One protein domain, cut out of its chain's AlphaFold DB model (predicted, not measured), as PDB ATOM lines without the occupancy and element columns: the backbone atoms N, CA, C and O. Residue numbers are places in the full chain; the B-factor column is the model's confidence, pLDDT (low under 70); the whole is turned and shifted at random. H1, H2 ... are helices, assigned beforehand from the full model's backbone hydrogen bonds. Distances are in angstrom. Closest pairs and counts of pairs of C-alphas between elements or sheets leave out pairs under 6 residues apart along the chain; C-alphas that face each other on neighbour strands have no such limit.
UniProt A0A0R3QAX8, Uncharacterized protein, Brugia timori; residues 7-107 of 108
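AT A GLANCE: This is residues 7 to 107 of the 108 residues of an uncharacterized protein of Brugia timori (UniProt A0A0R3QAX8). Four helices, H1 to H4, run back and forth side by side, each folded back on the one before; H2 and H3 make the core, with H1 packed on H2 and H4 packed on H3. A long loop, residues 80 to 98, leads from H4 to the short H5, which packs on H3. You have 101 printed residues with five named helices, H1 to H5 in chain order, and no named strand; the class is all helix. The whole is compact, with a radius of gyration of the C-alphas of 13.1 A and spans of 38 by 32 by 24 A.

IN THESE COORDINATES: Find C-alpha 7 at (14.809, -7.307, 13.856); from there H1, residues 7 to 21, runs 21.5 A. Next come H2, residues 26 to 42, 24.8 A long, and H3, residues 46 to 59, 20.1 A long. H4, residues 64 to 79, covers 22.5 A and ends at C-alpha 79, (8.118, 11.220, 27.439). H5, residues 99 to 105, ends at C-alpha 105, (15.432, -20.849, 40.846).

HOW THE PARTS SIT: Look first at the helical hairpin of H1 and H2, which touch, closest at the C-alphas of Leu 20 and Lys 29, 5.7 A apart. H2, H3 and H4 form an up and down bundle, each helix running against the one before. H2 and H3 touch at the C-alphas of Ala 37 and Ala 49, 4.1 A apart, at a shallow tilt of 24 degrees. H3 and H4 touch closest at the C-alphas of Val 53 and Ala 66, 5.9 A apart. H3 touches H5 with residues 52 to 55 alone, closest at the C-alphas of Ile 55 and Ile 100, 6.7 A apart. H1 is apart from H3 and H4. In H1, H3, H4 and H5 every O i to N i+4 pair is within hydrogen-bond range, in H2 12 of 13.

THE WHOLE: The two C-alphas farthest apart, of Glu 23 and Gly 81, are 38.9 A apart. The printed part has no cut, and the link from H4 to H5 is long. Confidence is low, with pLDDT under 70, at residues 23 to 27 and 83 to 107.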
ATOM      1  N   ARG A   7      14.753  -5.848  14.074       89.75
ATOM      2  CA  ARG A   7      14.809  -7.307  13.856       89.75
ATOM      3  C   ARG A   7      16.037  -7.922  14.525       89.75
ATOM      4  O   ARG A   7      15.925  -8.928  15.219       89.75
ATOM      5  N   ASN A   8      17.190  -7.275  14.383       90.56
ATOM      6  CA  ASN A   8      18.435  -7.710  15.011       90.56
ATOM      7  C   ASN A   8      18.380  -7.582  16.539       90.56
ATOM      8  O   ASN A   8      18.928  -8.433  17.231       90.56
ATOM      9  N   VAL A   9      17.694  -6.563  17.073       90.81
ATOM     10  CA  VAL A   9      17.458  -6.442  18.524       90.81
ATOM     11  C   VAL A   9      16.611  -7.603  19.033       90.81
ATOM     12  O   VAL A   9      17.010  -8.248  19.992       90.81
ATOM     13  N   ARG A  10      15.498  -7.930  18.360       92.56
ATOM     14  CA  ARG A  10      14.645  -9.072  18.732       92.56
ATOM     15  C   ARG A  10      15.396 -10.403  18.670       92.56
ATOM     16  O   ARG A  10      15.255 -11.221  19.572       92.56
ATOM     17  N   LYS A  11      16.240 -10.603  17.650       92.94
ATOM     18  CA  LYS A  11      17.126 -11.776  17.580       92.94
ATOM     19  C   LYS A  11      18.101 -11.813  18.762       92.94
ATOM     20  O   LYS A  11      18.288 -12.868  19.351       92.94
ATOM     21  N   GLY A  12      18.687 -10.670  19.119       91.12
ATOM     22  CA  GLY A  12      19.574 -10.544  20.278       91.12
ATOM     23  C   GLY A  12      18.879 -10.854  21.604       91.12
ATOM     24  O   GLY A  12      19.451 -11.571  22.412       91.12
ATOM     25  N   ILE A  13      17.641 -10.385  21.797       92.56
ATOM     26  CA  ILE A  13      16.820 -10.711  22.975       92.56
ATOM     27  C   ILE A  13      16.663 -12.223  23.102       92.56
ATOM     28  O   ILE A  13      17.008 -12.773  24.138       92.56
ATOM     29  N   LYS A  14      16.247 -12.902  22.026       91.31
ATOM     30  CA  LYS A  14      16.076 -14.359  22.043       91.31
ATOM     31  C   LYS A  14      17.369 -15.088  22.426       91.31
ATOM     32  O   LYS A  14      17.343 -15.985  23.252       91.31
ATOM     33  N   LEU A  15      18.506 -14.667  21.867       90.56
ATOM     34  CA  LEU A  15      19.807 -15.252  22.205       90.56
ATOM     35  C   LEU A  15      20.184 -15.024  23.675       90.56
ATOM     36  O   LEU A  15      20.700 -15.934  24.310       90.56
ATOM     37  N   LEU A  16      19.928 -13.831  24.217       88.62
ATOM     38  CA  LEU A  16      20.192 -13.521  25.624       88.62
ATOM     39  C   LEU A  16      19.274 -14.311  26.565       88.62
ATOM     40  O   LEU A  16      19.741 -14.808  27.582       88.62
ATOM     41  N   GLU A  17      17.997 -14.480  26.217       88.31
ATOM     42  CA  GLU A  17      17.061 -15.326  26.968       88.31
ATOM     43  C   GLU A  17      17.478 -16.804  26.931       88.31
ATOM     44  O   GLU A  17      17.413 -17.488  27.951       88.31
ATOM     45  N   ASP A  18      17.945 -17.293  25.779       87.88
ATOM     46  CA  ASP A  18      18.468 -18.653  25.638       87.88
ATOM     47  C   ASP A  18      19.744 -18.853  26.475       87.88
ATOM     48  O   ASP A  18      19.926 -19.913  27.070       87.88
ATOM     49  N   LEU A  19      20.620 -17.843  26.550       84.94
ATOM     50  CA  LEU A  19      21.819 -17.867  27.397       84.94
ATOM     51  C   LEU A  19      21.473 -17.816  28.888       84.94
ATOM     52  O   LEU A  19      22.083 -18.540  29.664       84.94
ATOM     53  N   LEU A  20      20.472 -17.023  29.278       82.06
ATOM     54  CA  LEU A  20      20.006 -16.925  30.664       82.06
ATOM     55  C   LEU A  20      19.436 -18.256  31.185       82.06
ATOM     56  O   LEU A  20      19.549 -18.550  32.372       82.06
ATOM     57  N   ARG A  21      18.815 -19.053  30.303       81.50
ATOM     58  CA  ARG A  21      18.263 -20.382  30.627       81.50
ATOM     59  C   ARG A  21      19.323 -21.474  30.731       81.50
ATOM     60  O   ARG A  21      19.052 -22.510  31.328       81.50
ATOM     61  N   LYS A  22      20.485 -21.290  30.103       79.75
ATOM     62  CA  LYS A  22      21.596 -22.240  30.199       79.75
ATOM     63  C   LYS A  22      22.321 -22.020  31.526       79.75
ATOM     64  O   LYS A  22      22.444 -20.886  31.982       79.75
ATOM     65  N   GLU A  23      22.805 -23.098  32.139       58.72
ATOM     66  CA  GLU A  23      23.617 -23.039  33.360       58.72
ATOM     67  C   GLU A  23      25.005 -22.458  33.049       58.72
ATOM     68  O   GLU A  23      25.988 -23.171  32.880       58.72
ATOM     69  N   VAL A  24      25.068 -21.136  32.911       60.06
ATOM     70  CA  VAL A  24      26.307 -20.354  32.896       60.06
ATOM     71  C   VAL A  24      26.384 -19.597  34.222       60.06
ATOM     72  O   VAL A  24      25.348 -19.218  34.770       60.06
ATOM     73  N   GLU A  25      27.596 -19.412  34.747       64.75
ATOM     74  CA  GLU A  25      27.900 -18.750  36.026       64.75
ATOM     75  C   GLU A  25      27.037 -17.505  36.312       64.75
ATOM     76  O   GLU A  25      26.736 -16.712  35.414       64.75
ATOM     77  N   ASP A  26      26.687 -17.277  37.581       64.12
ATOM     78  CA  ASP A  26      25.750 -16.220  37.998       64.12
ATOM     79  C   ASP A  26      26.172 -14.798  37.594       64.12
ATOM     80  O   ASP A  26      25.318 -13.957  37.294       64.12
ATOM     81  N   ILE A  27      27.479 -14.537  37.493       61.09
ATOM     82  CA  ILE A  27      28.018 -13.252  37.020       61.09
ATOM     83  C   ILE A  27      27.549 -12.967  35.583       61.09
ATOM     84  O   ILE A  27      27.159 -11.843  35.267       61.09
ATOM     85  N   SER A  28      27.501 -13.994  34.729       72.25
ATOM     86  CA  SER A  28      27.062 -13.860  33.335       72.25
ATOM     87  C   SER A  28      25.561 -13.582  33.239       72.25
ATOM     88  O   SER A  28      25.125 -12.787  32.404       72.25
ATOM     89  N   LYS A  29      24.757 -14.176  34.131       78.69
ATOM     90  CA  LYS A  29      23.302 -13.957  34.175       78.69
ATOM     91  C   LYS A  29      22.959 -12.505  34.491       78.69
ATOM     92  O   LYS A  29      22.046 -11.952  33.878       78.69
ATOM     93  N   ARG A  30      23.708 -11.876  35.401       86.00
ATOM     94  CA  ARG A  30      23.535 -10.461  35.751       86.00
ATOM     95  C   ARG A  30      23.674  -9.549  34.533       86.00
ATOM     96  O   ARG A  30      22.803  -8.716  34.274       86.00
ATOM     97  N   ASP A  31      24.735  -9.751  33.760       87.44
ATOM     98  CA  ASP A  31      25.008  -8.956  32.566       87.44
ATOM     99  C   ASP A  31      23.932  -9.189  31.497       87.44
ATOM    100  O   ASP A  31      23.458  -8.238  30.868       87.44
ATOM    101  N   TYR A  32      23.464 -10.431  31.326       89.25
ATOM    102  CA  TYR A  32      22.367 -10.736  30.402       89.25
ATOM    103  C   TYR A  32      21.068 -10.030  30.790       89.25
ATOM    104  O   TYR A  32      20.426  -9.435  29.924       89.25
ATOM    105  N   VAL A  33      20.704 -10.036  32.076       89.69
ATOM    106  CA  VAL A  33      19.519  -9.331  32.594       89.69
ATOM    107  C   VAL A  33      19.621  -7.827  32.325       89.69
ATOM    108  O   VAL A  33      18.668  -7.221  31.827       89.69
ATOM    109  N   TYR A  34      20.792  -7.230  32.554       92.19
ATOM    110  CA  TYR A  34      21.028  -5.818  32.255       92.19
ATOM    111  C   TYR A  34      20.886  -5.504  30.752       92.19
ATOM    112  O   TYR A  34      20.202  -4.552  30.359       92.19
ATOM    113  N   TYR A  35      21.457  -6.333  29.871       93.38
ATOM    114  CA  TYR A  35      21.331  -6.139  28.423       93.38
ATOM    115  C   TYR A  35      19.916  -6.396  27.892       93.38
ATOM    116  O   TYR A  35      19.499  -5.722  26.944       93.38
ATOM    117  N   LEU A  36      19.162  -7.316  28.499       93.31
ATOM    118  CA  LEU A  36      17.748  -7.538  28.195       93.31
ATOM    119  C   LEU A  36      16.921  -6.291  28.520       93.31
ATOM    120  O   LEU A  36      16.153  -5.835  27.667       93.31
ATOM    121  N   ALA A  37      17.146  -5.664  29.677       93.88
ATOM    122  CA  ALA A  37      16.499  -4.401  30.025       93.88
ATOM    123  C   ALA A  37      16.774  -3.301  28.984       93.88
ATOM    124  O   ALA A  37      15.844  -2.654  28.491       93.88
ATOM    125  N   ILE A  38      18.033  -3.130  28.562       95.19
ATOM    126  CA  ILE A  38      18.408  -2.168  27.509       95.19
ATOM    127  C   ILE A  38      17.701  -2.489  26.183       95.19
ATOM    128  O   ILE A  38      17.193  -1.587  25.507       95.19
ATOM    129  N   ALA A  39      17.665  -3.765  25.794       94.25
ATOM    130  CA  ALA A  39      17.063  -4.202  24.540       94.25
ATOM    131  C   ALA A  39      15.551  -3.930  24.501       94.25
ATOM    132  O   ALA A  39      15.058  -3.366  23.521       94.25
ATOM    133  N   HIS A  40      14.829  -4.249  25.577       93.75
ATOM    134  CA  HIS A  40      13.396  -3.971  25.694       93.75
ATOM    135  C   HIS A  40      13.099  -2.469  25.777       93.75
ATOM    136  O   HIS A  40      12.211  -1.988  25.070       93.75
ATOM    137  N   THR A  41      13.908  -1.694  26.513       93.88
ATOM    138  CA  THR A  41      13.805  -0.218  26.555       93.88
ATOM    139  C   THR A  41      13.893   0.379  25.157       93.88
ATOM    140  O   THR A  41      13.175   1.315  24.804       93.88
ATOM    141  N   ARG A  42      14.792  -0.167  24.333       92.00
ATOM    142  CA  ARG A  42      14.984   0.277  22.957       92.00
ATOM    143  C   ARG A  42      13.784  -0.030  22.061       92.00
ATOM    144  O   ARG A  42      13.485   0.763  21.173       92.00
ATOM    145  N   LEU A  43      13.117  -1.158  22.284       93.50
ATOM    146  CA  LEU A  43      11.894  -1.534  21.571       93.50
ATOM    147  C   LEU A  43      10.637  -0.840  22.122       93.50
ATOM    148  O   LEU A  43       9.551  -1.115  21.622       93.50
ATOM    149  N   LYS A  44      10.783   0.057  23.112       92.56
ATOM    150  CA  LYS A  44       9.684   0.680  23.870       92.56
ATOM    151  C   LYS A  44       8.803  -0.335  24.610       92.56
ATOM    152  O   LYS A  44       7.671  -0.047  24.976       92.56
ATOM    153  N   GLU A  45       9.336  -1.528  24.858       91.06
ATOM    154  CA  GLU A  45       8.697  -2.583  25.646       91.06
ATOM    155  C   GLU A  45       9.008  -2.335  27.132       91.06
ATOM    156  O   GLU A  45       9.729  -3.098  27.775       91.06
ATOM    157  N   TYR A  46       8.546  -1.197  27.653       90.00
ATOM    158  CA  TYR A  46       9.029  -0.654  28.921       90.00
ATOM    159  C   TYR A  46       8.682  -1.501  30.147       90.00
ATOM    160  O   TYR A  46       9.523  -1.630  31.033       90.00
ATOM    161  N   ASP A  47       7.512  -2.141  30.167       86.56
ATOM    162  CA  ASP A  47       7.109  -3.015  31.277       86.56
ATOM    163  C   ASP A  47       8.096  -4.176  31.453       86.56
ATOM    164  O   ASP A  47       8.567  -4.454  32.554       86.56
ATOM    165  N   ARG A  48       8.499  -4.801  30.337       89.62
ATOM    166  CA  ARG A  48       9.520  -5.859  30.343       89.62
ATOM    167  C   ARG A  48      10.875  -5.323  30.770       89.62
ATOM    168  O   ARG A  48      11.577  -5.980  31.530       89.62
ATOM    169  N   ALA A  49      11.249  -4.146  30.274       92.06
ATOM    170  CA  ALA A  49      12.522  -3.534  30.619       92.06
ATOM    171  C   ALA A  49      12.636  -3.288  32.127       92.06
ATOM    172  O   ALA A  49      13.637  -3.670  32.728       92.06
ATOM    173  N   LEU A  50      11.599  -2.711  32.739       90.75
ATOM    174  CA  LEU A  50      11.587  -2.469  34.173       90.75
ATOM    175  C   LEU A  50      11.542  -3.772  34.979       90.75
ATOM    176  O   LEU A  50      12.258  -3.866  35.968       90.75
ATOM    177  N   ALA A  51      10.805  -4.797  34.537       88.31
ATOM    178  CA  ALA A  51      10.816  -6.105  35.196       88.31
ATOM    179  C   ALA A  51      12.234  -6.709  35.269       88.31
ATOM    180  O   ALA A  51      12.634  -7.214  36.315       88.31
ATOM    181  N   TYR A  52      13.026  -6.618  34.193       90.94
ATOM    182  CA  TYR A  52      14.427  -7.060  34.215       90.94
ATOM    183  C   TYR A  52      15.294  -6.224  35.169       90.94
ATOM    184  O   TYR A  52      16.114  -6.781  35.898       90.94
ATOM    185  N   VAL A  53      15.102  -4.902  35.208       91.56
ATOM    186  CA  VAL A  53      15.836  -4.024  36.137       91.56
ATOM    187  C   VAL A  53      15.469  -4.303  37.593       91.56
ATOM    188  O   VAL A  53      16.351  -4.345  38.444       91.56
ATOM    189  N   ASP A  54      14.195  -4.548  37.891       88.69
ATOM    190  CA  ASP A  54      13.739  -4.867  39.244       88.69
ATOM    191  C   ASP A  54      14.288  -6.217  39.727       88.69
ATOM    192  O   ASP A  54      14.668  -6.335  40.891       88.69
ATOM    193  N   ILE A  55      14.418  -7.215  38.843       85.81
ATOM    194  CA  ILE A  55      15.111  -8.479  39.160       85.81
ATOM    195  C   ILE A  55      16.570  -8.206  39.539       85.81
ATOM    196  O   ILE A  55      17.042  -8.696  40.564       85.81
ATOM    197  N   LEU A  56      17.269  -7.393  38.743       87.31
ATOM    198  CA  LEU A  56      18.661  -7.031  38.998       87.31
ATOM    199  C   LEU A  56      18.827  -6.282  40.330       87.31
ATOM    200  O   LEU A  56      19.713  -6.611  41.111       87.31
ATOM    201  N   LEU A  57      17.944  -5.330  40.633       87.38
ATOM    202  CA  LEU A  57      17.955  -4.581  41.894       87.38
ATOM    203  C   LEU A  57      17.522  -5.425  43.101       87.38
ATOM    204  O   LEU A  57      17.968  -5.171  44.216       87.38
ATOM    205  N   SER A  58      16.690  -6.448  42.898       85.62
ATOM    206  CA  SER A  58      16.341  -7.412  43.952       85.62
ATOM    207  C   SER A  58      17.531  -8.299  44.336       85.62
ATOM    208  O   SER A  58      17.599  -8.798  45.461       85.62
ATOM    209  N   ALA A  59      18.462  -8.509  43.402       83.88
ATOM    210  CA  ALA A  59      19.731  -9.192  43.630       83.88
ATOM    211  C   ALA A  59      20.778  -8.263  44.259       83.88
ATOM    212  O   ALA A  59      21.459  -8.634  45.212       83.88
ATOM    213  N   GLU A  60      20.894  -7.054  43.710       87.00
ATOM    214  CA  GLU A  60      21.931  -6.075  44.013       87.00
ATOM    215  C   GLU A  60      21.306  -4.689  44.213       87.00
ATOM    216  O   GLU A  60      21.340  -3.827  43.333       87.00
ATOM    217  N   SER A  61      20.752  -4.449  45.401       87.12
ATOM    218  CA  SER A  61      19.998  -3.222  45.703       87.12
ATOM    219  C   SER A  61      20.795  -1.928  45.505       87.12
ATOM    220  O   SER A  61      20.218  -0.883  45.220       87.12
ATOM    221  N   ASN A  62      22.124  -1.994  45.638       90.62
ATOM    222  CA  ASN A  62      23.030  -0.850  45.516       90.62
ATOM    223  C   ASN A  62      23.688  -0.741  44.128       90.62
ATOM    224  O   ASN A  62      24.647   0.016  43.954       90.62
ATOM    225  N   ASN A  63      23.207  -1.496  43.133       90.62
ATOM    226  CA  ASN A  63      23.732  -1.429  41.776       90.62
ATOM    227  C   ASN A  63      23.326  -0.105  41.108       90.62
ATOM    228  O   ASN A  63      22.217   0.050  40.596       90.62
ATOM    229  N   ARG A  64      24.260   0.856  41.087       93.56
ATOM    230  CA  ARG A  64      24.040   2.183  40.489       93.56
ATOM    231  C   ARG A  64      23.654   2.116  39.012       93.56
ATOM    232  O   ARG A  64      22.771   2.852  38.602       93.56
ATOM    233  N   GLN A  65      24.240   1.202  38.233       91.88
ATOM    234  CA  GLN A  65      23.909   1.077  36.808       91.88
ATOM    235  C   GLN A  65      22.448   0.659  36.605       91.88
ATOM    236  O   GLN A  65      21.771   1.162  35.710       91.88
ATOM    237  N   ALA A  66      21.950  -0.246  37.448       92.19
ATOM    238  CA  ALA A  66      20.562  -0.686  37.409       92.19
ATOM    239  C   ALA A  66      19.593   0.421  37.863       92.19
ATOM    240  O   ALA A  66      18.549   0.601  37.236       92.19
ATOM    241  N   LEU A  67      19.954   1.195  38.894       94.69
ATOM    242  CA  LEU A  67      19.182   2.361  39.342       94.69
ATOM    243  C   LEU A  67      19.092   3.431  38.243       94.69
ATOM    244  O   LEU A  67      17.992   3.828  37.866       94.69
ATOM    245  N   ASP A  68      20.225   3.807  37.649       95.56
ATOM    246  CA  ASP A  68      20.277   4.794  36.566       95.56
ATOM    247  C   ASP A  68      19.457   4.333  35.345       95.56
ATOM    248  O   ASP A  68      18.759   5.121  34.698       95.56
ATOM    249  N   LEU A  69      19.505   3.032  35.027       94.75
ATOM    250  CA  LEU A  69      18.703   2.451  33.953       94.75
ATOM    251  C   LEU A  69      17.202   2.487  34.276       94.75
ATOM    252  O   LEU A  69      16.405   2.788  33.384       94.75
ATOM    253  N   LYS A  70      16.807   2.226  35.528       93.38
ATOM    254  CA  LYS A  70      15.412   2.340  35.984       93.38
ATOM    255  C   LYS A  70      14.880   3.752  35.763       93.38
ATOM    256  O   LYS A  70      13.832   3.917  35.132       93.38
ATOM    257  N   ASP A  71      15.633   4.755  36.199       93.50
ATOM    258  CA  ASP A  71      15.268   6.165  36.060       93.50
ATOM    259  C   ASP A  71      15.171   6.576  34.586       93.50
ATOM    260  O   ASP A  71      14.206   7.227  34.170       93.50
ATOM    261  N   LEU A  72      16.118   6.127  33.754       94.50
ATOM    262  CA  LEU A  72      16.086   6.352  32.308       94.50
ATOM    263  C   LEU A  72      14.825   5.765  31.662       94.50
ATOM    264  O   LEU A  72      14.211   6.413  30.808       94.50
ATOM    265  N   ILE A  73      14.444   4.538  32.030       92.88
ATOM    266  CA  ILE A  73      13.245   3.889  31.492       92.88
ATOM    267  C   ILE A  73      12.000   4.675  31.893       92.88
ATOM    268  O   ILE A  73      11.206   5.032  31.023       92.88
ATOM    269  N   GLN A  74      11.864   5.015  33.175       90.81
ATOM    270  CA  GLN A  74      10.731   5.795  33.675       90.81
ATOM    271  C   GLN A  74      10.640   7.172  33.005       90.81
ATOM    272  O   GLN A  74       9.550   7.625  32.651       90.81
ATOM    273  N   HIS A  75      11.776   7.834  32.775       91.31
ATOM    274  CA  HIS A  75      11.815   9.103  32.054       91.31
ATOM    275  C   HIS A  75      11.335   8.952  30.602       91.31
ATOM    276  O   HIS A  75      10.532   9.756  30.124       91.31
ATOM    277  N   ARG A  76      11.774   7.901  29.895       91.69
ATOM    278  CA  ARG A  76      11.326   7.618  28.521       91.69
ATOM    279  C   ARG A  76       9.845   7.266  28.448       91.69
ATOM    280  O   ARG A  76       9.170   7.750  27.550       91.69
ATOM    281  N   MET A  77       9.340   6.492  29.404       89.00
ATOM    282  CA  MET A  77       7.916   6.176  29.523       89.00
ATOM    283  C   MET A  77       7.064   7.436  29.648       89.00
ATOM    284  O   MET A  77       6.131   7.621  28.871       89.00
ATOM    285  N   LYS A  78       7.443   8.351  30.553       86.00
ATOM    286  CA  LYS A  78       6.780   9.657  30.701       86.00
ATOM    287  C   LYS A  78       6.803  10.451  29.393       86.00
ATOM    288  O   LYS A  78       5.773  10.980  28.988       86.00
ATOM    289  N   LYS A  79       7.958  10.507  28.718       89.38
ATOM    290  CA  LYS A  79       8.118  11.220  27.439       89.38
ATOM    291  C   LYS A  79       7.248  10.640  26.321       89.38
ATOM    292  O   LYS A  79       6.709  11.398  25.522       89.38
ATOM    293  N   ASP A  80       7.104   9.323  26.279       87.81
ATOM    294  CA  ASP A  80       6.284   8.622  25.291       87.81
ATOM    295  C   ASP A  80       4.786   8.603  25.663       87.81
ATOM    296  O   ASP A  80       3.991   7.975  24.969       87.81
ATOM    297  N   GLY A  81       4.383   9.289  26.743       83.38
ATOM    298  CA  GLY A  81       2.995   9.340  27.216       83.38
ATOM    299  C   GLY A  81       2.510   8.038  27.862       83.38
ATOM    300  O   GLY A  81       1.324   7.886  28.143       83.38
ATOM    301  N   ILE A  82       3.419   7.097  28.122       76.44
ATOM    302  CA  ILE A  82       3.137   5.807  28.751       76.44
ATOM    303  C   ILE A  82       3.287   5.984  30.260       76.44
ATOM    304  O   ILE A  82       4.305   5.651  30.860       76.44
ATOM    305  N   ILE A  83       2.265   6.558  30.887       64.38
ATOM    306  CA  ILE A  83       2.192   6.680  32.344       64.38
ATOM    307  C   ILE A  83       1.314   5.538  32.856       64.38
ATOM    308  O   ILE A  83       0.094   5.647  32.917       64.38
ATOM    309  N   GLY A  84       1.937   4.409  33.189       58.47
ATOM    310  CA  GLY A  84       1.246   3.315  33.869       58.47
ATOM    311  C   GLY A  84       1.061   3.622  35.359       58.47
ATOM    312  O   GLY A  84       2.002   4.069  36.016       58.47
ATOM    313  N   MET A  85      -0.118   3.315  35.918       50.09
ATOM    314  CA  MET A  85      -0.399   3.403  37.367       50.09
ATOM    315  C   MET A  85       0.632   2.646  38.232       50.09
ATOM    316  O   MET A  85       0.859   3.027  39.375       50.09
ATOM    317  N   ALA A  86       1.320   1.638  37.681       52.34
ATOM    318  CA  ALA A  86       2.353   0.857  38.371       52.34
ATOM    319  C   ALA A  86       3.633   1.648  38.727       52.34
ATOM    320  O   ALA A  86       4.368   1.255  39.632       52.34
ATOM    321  N   ILE A  87       3.915   2.769  38.052       52.34
ATOM    322  CA  ILE A  87       5.154   3.546  38.263       52.34
ATOM    323  C   ILE A  87       4.991   4.597  39.359       52.34
ATOM    324  O   ILE A  87       5.965   4.974  40.004       52.34
ATOM    325  N   LEU A  88       3.762   5.050  39.604       49.28
ATOM    326  CA  LEU A  88       3.493   6.114  40.570       49.28
ATOM    327  C   LEU A  88       3.455   5.617  42.029       49.28
ATOM    328  O   LEU A  88       3.517   6.445  42.930       49.28
ATOM    329  N   GLY A  89       3.389   4.299  42.271       45.66
ATOM    330  CA  GLY A  89       3.163   3.722  43.608       45.66
ATOM    331  C   GLY A  89       4.287   2.874  44.220       45.66
ATOM    332  O   GLY A  89       4.151   2.464  45.366       45.66
ATOM    333  N   GLY A  90       5.393   2.608  43.513       47.53
ATOM    334  CA  GLY A  90       6.552   1.919  44.109       47.53
ATOM    335  C   GLY A  90       6.649   0.397  43.915       47.53
ATOM    336  O   GLY A  90       7.199  -0.281  44.775       47.53
ATOM    337  N   GLY A  91       6.206  -0.160  42.783       50.41
ATOM    338  CA  GLY A  91       6.557  -1.541  42.426       50.41
ATOM    339  C   GLY A  91       5.771  -2.091  41.243       50.41
ATOM    340  O   GLY A  91       4.545  -2.007  41.208       50.41
ATOM    341  N   ILE A  92       6.468  -2.689  40.275       50.78
ATOM    342  CA  ILE A  92       5.831  -3.438  39.189       50.78
ATOM    343  C   ILE A  92       5.337  -4.752  39.767       50.78
ATOM    344  O   ILE A  92       6.080  -5.717  39.901       50.78
ATOM    345  N   ALA A  93       4.064  -4.777  40.145       53.25
ATOM    346  CA  ALA A  93       3.459  -5.968  40.721       53.25
ATOM    347  C   ALA A  93       3.156  -7.060  39.683       53.25
ATOM    348  O   ALA A  93       2.792  -8.168  40.066       53.25
ATOM    349  N   VAL A  94       3.258  -6.805  38.375       52.50
ATOM    350  CA  VAL A  94       2.771  -7.767  37.382       52.50
ATOM    351  C   VAL A  94       3.596  -7.678  36.101       52.50
ATOM    352  O   VAL A  94       3.895  -6.593  35.621       52.50
ATOM    353  N   ILE A  95       3.859  -8.848  35.513       48.47
ATOM    354  CA  ILE A  95       4.462  -9.114  34.194       48.47
ATOM    355  C   ILE A  95       5.978  -9.395  34.226       48.47
ATOM    356  O   ILE A  95       6.802  -8.667  33.685       48.47
ATOM    357  N   GLY A  96       6.344 -10.551  34.789       43.78
ATOM    358  CA  GLY A  96       7.705 -11.095  34.704       43.78
ATOM    359  C   GLY A  96       7.799 -12.614  34.881       43.78
ATOM    360  O   GLY A  96       8.812 -13.101  35.369       43.78
ATOM    361  N   GLY A  97       6.759 -13.376  34.517       46.75
ATOM    362  CA  GLY A  97       6.635 -14.808  34.850       46.75
ATOM    363  C   GLY A  97       7.762 -15.729  34.358       46.75
ATOM    364  O   GLY A  97       7.902 -16.831  34.873       46.75
ATOM    365  N   LEU A  98       8.596 -15.293  33.408       53.00
ATOM    366  CA  LEU A  98       9.729 -16.085  32.909       53.00
ATOM    367  C   LEU A  98      11.079 -15.671  33.509       53.00
ATOM    368  O   LEU A  98      11.880 -16.539  33.846       53.00
ATOM    369  N   ALA A  99      11.331 -14.373  33.683       51.84
ATOM    370  CA  ALA A  99      12.611 -13.893  34.206       51.84
ATOM    371  C   ALA A  99      12.704 -14.047  35.736       51.84
ATOM    372  O   ALA A  99      13.750 -14.437  36.252       51.84
ATOM    373  N   ILE A 100      11.592 -13.838  36.456       54.62
ATOM    374  CA  ILE A 100      11.529 -14.038  37.912       54.62
ATOM    375  C   ILE A 100      11.722 -15.521  38.251       54.62
ATOM    376  O   ILE A 100      12.445 -15.839  39.187       54.62
ATOM    377  N   ALA A 101      11.137 -16.434  37.469       55.28
ATOM    378  CA  ALA A 101      11.274 -17.871  37.700       55.28
ATOM    379  C   ALA A 101      12.728 -18.350  37.537       55.28
ATOM    380  O   ALA A 101      13.212 -19.112  38.370       55.28
ATOM    381  N   ALA A 102      13.441 -17.862  36.515       54.78
ATOM    382  CA  ALA A 102      14.846 -18.210  36.291       54.78
ATOM    383  C   ALA A 102      15.773 -17.645  37.383       54.78
ATOM    384  O   ALA A 102      16.671 -18.341  37.850       54.78
ATOM    385  N   PHE A 103      15.536 -16.409  37.836       53.09
ATOM    386  CA  PHE A 103      16.343 -15.801  38.894       53.09
ATOM    387  C   PHE A 103      16.047 -16.402  40.282       53.09
ATOM    388  O   PHE A 103      16.969 -16.688  41.043       53.09
ATOM    389  N   ALA A 104      14.777 -16.671  40.602       54.19
ATOM    390  CA  ALA A 104      14.376 -17.289  41.867       54.19
ATOM    391  C   ALA A 104      14.834 -18.753  41.988       54.19
ATOM    392  O   ALA A 104      15.167 -19.196  43.085       54.19
ATOM    393  N   ALA A 105      14.888 -19.492  40.875       54.81
ATOM    394  CA  ALA A 105      15.432 -20.849  40.846       54.81
ATOM    395  C   ALA A 105      16.955 -20.887  41.064       54.81
ATOM    396  O   ALA A 105      17.459 -21.875  41.579       54.81
ATOM    397  N   SER A 106      17.673 -19.808  40.729       51.88
ATOM    398  CA  SER A 106      19.129 -19.695  40.918       51.88
ATOM    399  C   SER A 106      19.542 -19.387  42.361       51.88
ATOM    400  O   SER A 106      20.722 -19.454  42.679       51.88
ATOM    401  N   LYS A 107      18.593 -19.005  43.226       44.81
ATOM    402  CA  LYS A 107      18.843 -18.652  44.635       44.81
ATOM    403  C   LYS A 107      18.585 -19.823  45.602       44.81
ATOM    404  O   LYS A 107      18.450 -19.584  46.802       44.81
TER     405      LYS A 107